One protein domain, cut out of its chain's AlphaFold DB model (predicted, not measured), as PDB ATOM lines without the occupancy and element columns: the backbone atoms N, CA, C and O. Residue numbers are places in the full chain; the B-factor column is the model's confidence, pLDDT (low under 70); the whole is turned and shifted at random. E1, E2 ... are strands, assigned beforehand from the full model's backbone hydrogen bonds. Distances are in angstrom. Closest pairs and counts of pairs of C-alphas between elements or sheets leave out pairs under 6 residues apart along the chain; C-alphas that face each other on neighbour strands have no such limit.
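Overview. This is residues 112 to 154 of the 421 residues of the protein "Peptidase M12B domain-containing protein" of Hirundo rustica rustica (UniProt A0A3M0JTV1). The printed part is a single flat slab, one antiparallel sheet of four strands that zigzags E1, E2, E3, E4 from edge to edge, with no second layer over either face. The link of residues 119 to 127, between E1 and E2, arches away from the slab at one end, while the turns E2 to E3 and E3 to E4 stay closer to it. The printed part has 43 residues, with four named strands and no named helix; the class is all strand, though under half of the residues, 20 of 43, are in named elements. The whole is only just loose, close to compact, with a radius of gyration of the C-alphas of 11.1 A and spans of 30 by 22 by 10 A.

Arrangement. E1, residues 115 to 118, and E2, residues 128 to 132, form an antiparallel hairpin at 164 degrees between their directions. C-alphas 117 and 130 face each other at 4.4 A, and N 116 and O 131 are within hydrogen-bond range at 2.7 A. E2 and E3, residues 138 to 142, form the next hairpin, antiparallel at 179 degrees. C-alphas 131 and 139 face each other at 4.2 A; N 132 and O 138, at 2.7 A, and N 128 and O 142, at 2.8 A, are within hydrogen-bond range. E3 and E4, residues 147 to 152, form the third hairpin, antiparallel at 172 degrees. C-alphas 142 and 147 face each other at 4.4 A, and N 141 and O 148 are within hydrogen-bond range at 2.8 A. The four strands are a meander, each the antiparallel neighbour of the one before. E1 and E4 are the edge strands and are apart. From edge to edge the strands' lines turn by 23 degrees.

Along the chain. E1 begins at Cys 115, whose C-alpha is at (434.265, 328.563, 346.744), and is 10.2 A from first to last C-alpha. E2 starts with C-alpha 128 at (429.452, 316.321, 343.195) and is 13.8 A long. E3, from His 138 to Ala 142, is 13.6 A long. E4, the longest strand with 6 residues, measures 17.0 A and ends at Pro 152, C-alpha (448.546, 322.176, 347.164).

Size, cuts and confidence. The two C-alphas farthest apart are those of Ser 125 and Arg 154, at 33.5 A. The printed part has no cut. The links E2 to E3 and E3 to E4 are tight; E1 to E2, with 9 residues between, is short. The mean pLDDT of the printed part is 70.8, and 18 residues are under 70: 112 to 116, 118, 121 to 127, 133 to 136 and 154.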
ATOM      1  N   THR A 112     436.649 338.046 349.053       44.06
ATOM      2  CA  THR A 112     437.970 337.374 349.029       44.06
ATOM      3  C   THR A 112     438.059 335.836 349.010       44.06
ATOM      4  O   THR A 112     439.178 335.322 348.985       44.06
ATOM      5  N   VAL A 113     436.960 335.078 348.900       40.22
ATOM      6  CA  VAL A 113     437.001 333.597 348.826       40.22
ATOM      7  C   VAL A 113     436.150 333.067 347.663       40.22
ATOM      8  O   VAL A 113     434.934 333.205 347.665       40.22
ATOM      9  N   PHE A 114     436.780 332.430 346.666       55.00
ATOM     10  CA  PHE A 114     436.064 331.728 345.589       55.00
ATOM     11  C   PHE A 114     435.875 330.257 345.969       55.00
ATOM     12  O   PHE A 114     436.744 329.434 345.677       55.00
ATOM     13  N   CYS A 115     434.751 329.936 346.607       56.12
ATOM     14  CA  CYS A 115     434.265 328.563 346.744       56.12
ATOM     15  C   CYS A 115     433.213 328.293 345.659       56.12
ATOM     16  O   CYS A 115     432.316 329.096 345.425       56.12
ATOM     17  N   SER A 116     433.355 327.182 344.946       57.34
ATOM     18  CA  SER A 116     432.517 326.771 343.821       57.34
ATOM     19  C   SER A 116     432.012 325.357 344.059       57.34
ATOM     20  O   SER A 116     432.809 324.431 344.187       57.34
ATOM     21  N   ILE A 117     430.696 325.183 344.079       71.44
ATOM     22  CA  ILE A 117     430.046 323.871 344.158       71.44
ATOM     23  C   ILE A 117     429.436 323.562 342.785       71.44
ATOM     24  O   ILE A 117     428.908 324.452 342.119       71.44
ATOM     25  N   GLY A 118     429.532 322.316 342.330       69.50
ATOM     26  CA  GLY A 118     429.085 321.912 341.004       69.50
ATOM     27  C   GLY A 118     428.990 320.402 340.810       69.50
ATOM     28  O   GLY A 118     428.998 319.622 341.759       69.50
ATOM     29  N   TYR A 119     428.887 319.999 339.548       74.31
ATOM     30  CA  TYR A 119     428.686 318.620 339.100       74.31
ATOM     31  C   TYR A 119     429.533 318.374 337.844       74.31
ATOM     32  O   TYR A 119     429.833 319.320 337.113       74.31
ATOM     33  N   LEU A 120     429.908 317.122 337.563       72.81
ATOM     34  CA  LEU A 120     430.582 316.772 336.311       72.81
ATOM     35  C   LEU A 120     429.588 316.759 335.143       72.81
ATOM     36  O   LEU A 120     428.466 316.267 335.272       72.81
ATOM     37  N   GLN A 121     430.044 317.250 333.989       56.81
ATOM     38  CA  GLN A 121     429.243 317.515 332.786       56.81
ATOM     39  C   GLN A 121     428.400 316.320 332.299       56.81
ATOM     40  O   GLN A 121     427.285 316.518 331.821       56.81
ATOM     41  N   ASP A 122     428.893 315.092 332.461       65.38
ATOM     42  CA  ASP A 122     428.214 313.875 331.992       65.38
ATOM     43  C   ASP A 122     427.599 313.038 333.134       65.38
ATOM     44  O   ASP A 122     426.982 312.002 332.886       65.38
ATOM     45  N   GLN A 123     427.742 313.470 334.396       60.28
ATOM     46  CA  GLN A 123     427.350 312.705 335.592       60.28
ATOM     47  C   GLN A 123     426.616 313.569 336.631       60.28
ATOM     48  O   GLN A 123     426.893 313.514 337.828       60.28
ATOM     49  N   HIS A 124     425.652 314.378 336.196       58.84
ATOM     50  CA  HIS A 124     424.968 315.349 337.062       58.84
ATOM     51  C   HIS A 124     424.231 314.753 338.275       58.84
ATOM     52  O   HIS A 124     424.117 315.418 339.297       58.84
ATOM     53  N   SER A 125     423.715 313.525 338.194       62.66
ATOM     54  CA  SER A 125     422.991 312.897 339.312       62.66
ATOM     55  C   SER A 125     423.887 312.100 340.260       62.66
ATOM     56  O   SER A 125     423.445 311.757 341.354       62.66
ATOM     57  N   THR A 126     425.110 311.768 339.842       69.75
ATOM     58  CA  THR A 126     425.991 310.828 340.556       69.75
ATOM     59  C   THR A 126     427.354 311.409 340.915       69.75
ATOM     60  O   THR A 126     428.119 310.765 341.624       69.75
ATOM     61  N   SER A 127     427.653 312.634 340.480       67.31
ATOM     62  CA  SER A 127     428.878 313.344 340.839       67.31
ATOM     63  C   SER A 127     428.577 314.603 341.640       67.31
ATOM     64  O   SER A 127     427.511 315.184 341.498       67.31
ATOM     65  N   LYS A 128     429.499 315.036 342.492       81.44
ATOM     66  CA  LYS A 128     429.452 316.321 343.195       81.44
ATOM     67  C   LYS A 128     430.856 316.898 343.226       81.44
ATOM     68  O   LYS A 128     431.822 316.168 343.412       81.44
ATOM     69  N   VAL A 129     430.976 318.201 343.049       80.56
ATOM     70  CA  VAL A 129     432.254 318.909 342.998       80.56
ATOM     71  C   VAL A 129     432.193 320.081 343.962       80.56
ATOM     72  O   VAL A 129     431.223 320.828 343.948       80.56
ATOM     73  N   ALA A 130     433.229 320.258 344.769       83.19
ATOM     74  CA  ALA A 130     433.428 321.438 345.596       83.19
ATOM     75  C   ALA A 130     434.888 321.877 345.458       83.19
ATOM     76  O   ALA A 130     435.792 321.112 345.783       83.19
ATOM     77  N   LEU A 131     435.126 323.078 344.941       79.00
ATOM     78  CA  LEU A 131     436.452 323.639 344.687       79.00
ATOM     79  C   LEU A 131     436.582 324.987 345.384       79.00
ATOM     80  O   LEU A 131     435.671 325.804 345.341       79.00
ATOM     81  N   SER A 132     437.734 325.243 345.975       76.44
ATOM     82  CA  SER A 132     438.128 326.514 346.557       76.44
ATOM     83  C   SER A 132     439.441 326.955 345.931       76.44
ATOM     84  O   SER A 132     440.332 326.137 345.718       76.44
ATOM     85  N   ASN A 133     439.571 328.244 345.633       68.31
ATOM     86  CA  ASN A 133     440.842 328.833 345.196       68.31
ATOM     87  C   ASN A 133     441.548 329.614 346.322       68.31
ATOM     88  O   ASN A 133     442.411 330.458 346.069       68.31
ATOM     89  N   CYS A 134     441.150 329.398 347.575       59.31
ATOM     90  CA  CYS A 134     441.774 330.040 348.724       59.31
ATOM     91  C   CYS A 134     443.140 329.415 349.006       59.31
ATOM     92  O   CYS A 134     443.225 328.246 349.368       59.31
ATOM     93  N   ASN A 135     444.206 330.211 348.884       59.53
ATOM     94  CA  ASN A 135     445.594 329.780 349.104       59.53
ATOM     95  C   ASN A 135     446.048 328.619 348.189       59.53
ATOM     96  O   ASN A 135     446.890 327.808 348.578       59.53
ATOM     97  N   GLY A 136     445.513 328.562 346.966       66.94
ATOM     98  CA  GLY A 136     445.716 327.473 346.009       66.94
ATOM     99  C   GLY A 136     444.401 326.768 345.680       66.94
ATOM    100  O   GLY A 136     443.394 326.960 346.358       66.94
ATOM    101  N   LEU A 137     444.399 325.962 344.621       73.94
ATOM    102  CA  LEU A 137     443.251 325.147 344.253       73.94
ATOM    103  C   LEU A 137     443.154 323.961 345.215       73.94
ATOM    104  O   LEU A 137     443.976 323.047 345.194       73.94
ATOM    105  N   HIS A 138     442.124 323.960 346.041       78.88
ATOM    106  CA  HIS A 138     441.796 322.857 346.927       78.88
ATOM    107  C   HIS A 138     440.364 322.412 346.677       78.88
ATOM    108  O   HIS A 138     439.517 323.220 346.310       78.88
ATOM    109  N   GLY A 139     440.058 321.135 346.860       81.12
ATOM    110  CA  GLY A 139     438.682 320.689 346.725       81.12
ATOM    111  C   GLY A 139     438.515 319.196 346.555       81.12
ATOM    112  O   GLY A 139     439.476 318.427 346.597       81.12
ATOM    113  N   VAL A 140     437.263 318.802 346.358       82.75
ATOM    114  CA  VAL A 140     436.826 317.414 346.262       82.75
ATOM    115  C   VAL A 140     435.948 317.236 345.030       82.75
ATOM    116  O   VAL A 140     435.047 318.031 344.762       82.75
ATOM    117  N   ILE A 141     436.202 316.161 344.293       84.12
ATOM    118  CA  ILE A 141     435.356 315.670 343.209       84.12
ATOM    119  C   ILE A 141     434.883 314.281 343.627       84.12
ATOM    120  O   ILE A 141     435.649 313.323 343.607       84.12
ATOM    121  N   ALA A 142     433.624 314.172 344.025       82.81
ATOM    122  CA  ALA A 142     432.963 312.905 344.286       82.81
ATOM    123  C   ALA A 142     432.316 312.401 342.993       82.81
ATOM    124  O   ALA A 142     431.570 313.139 342.348       82.81
ATOM    125  N   THR A 143     432.589 311.158 342.609       79.94
ATOM    126  CA  THR A 143     431.885 310.446 341.535       79.94
ATOM    127  C   THR A 143     431.170 309.219 342.104       79.94
ATOM    128  O   THR A 143     431.283 308.926 343.292       79.94
ATOM    129  N   GLU A 144     430.425 308.492 341.268       77.56
ATOM    130  CA  GLU A 144     429.740 307.257 341.683       77.56
ATOM    131  C   GLU A 144     430.715 306.177 342.181       77.56
ATOM    132  O   GLU A 144     430.386 305.398 343.074       77.56
ATOM    133  N   ASP A 145     431.921 306.155 341.609       77.00
ATOM    134  CA  ASP A 145     432.914 305.110 341.845       77.00
ATOM    135  C   ASP A 145     433.938 305.472 342.934       77.00
ATOM    136  O   ASP A 145     434.455 304.574 343.602       77.00
ATOM    137  N   ASP A 146     434.304 306.754 343.081       75.62
ATOM    138  CA  ASP A 146     435.384 307.176 343.982       75.62
ATOM    139  C   ASP A 146     435.357 308.684 344.288       75.62
ATOM    140  O   ASP A 146     434.703 309.480 343.612       75.62
ATOM    141  N   GLU A 147     436.141 309.093 345.281       81.56
ATOM    142  CA  GLU A 147     436.355 310.496 345.638       81.56
ATOM    143  C   GLU A 147     437.790 310.918 345.305       81.56
ATOM    144  O   GLU A 147     438.763 310.249 345.671       81.56
ATOM    145  N   TYR A 148     437.929 312.053 344.626       80.88
ATOM    146  CA  TYR A 148     439.204 312.654 344.257       80.88
ATOM    147  C   TYR A 148     439.426 313.918 345.074       80.88
ATOM    148  O   TYR A 148     438.570 314.801 345.103       80.88
ATOM    149  N   PHE A 149     440.595 314.019 345.690       83.81
ATOM    150  CA  PHE A 149     441.007 315.177 346.475       83.81
ATOM    151  C   PHE A 149     442.059 315.962 345.712       83.81
ATOM    152  O   PHE A 149     442.933 315.366 345.086       83.81
ATOM    153  N   ILE A 150     441.962 317.287 345.768       82.88
ATOM    154  CA  ILE A 150     442.901 318.231 345.166       82.88
ATOM    155  C   ILE A 150     443.513 319.032 346.308       82.88
ATOM    156  O   ILE A 150     442.780 319.690 347.041       82.88
ATOM    157  N   GLU A 151     444.832 319.009 346.474       79.06
ATOM    158  CA  GLU A 151     445.515 319.820 347.487       79.06
ATOM    159  C   GLU A 151     446.824 320.435 346.964       79.06
ATOM    160  O   GLU A 151     447.481 319.851 346.096       79.06
ATOM    161  N   PRO A 152     447.238 321.607 347.474       75.06
ATOM    162  CA  PRO A 152     448.546 322.176 347.164       75.06
ATOM    163  C   PRO A 152     449.682 321.279 347.671       75.06
ATOM    164  O   PRO A 152     449.660 320.802 348.808       75.06
ATOM    165  N   LEU A 153     450.712 321.071 346.851       72.50
ATOM    166  CA  LEU A 153     451.838 320.206 347.203       72.50
ATOM    167  C   LEU A 153     452.741 320.879 348.259       72.50
ATOM    168  O   LEU A 153     453.412 321.866 347.970       72.50
ATOM    169  N   ARG A 154     452.802 320.325 349.479       60.06
ATOM    170  CA  ARG A 154     453.465 320.952 350.648       60.06
ATOM    171  C   ARG A 154     455.002 320.881 350.691       60.06
ATOM    172  O   ARG A 154     455.588 321.374 351.645       60.06
TER     173      ARG A 154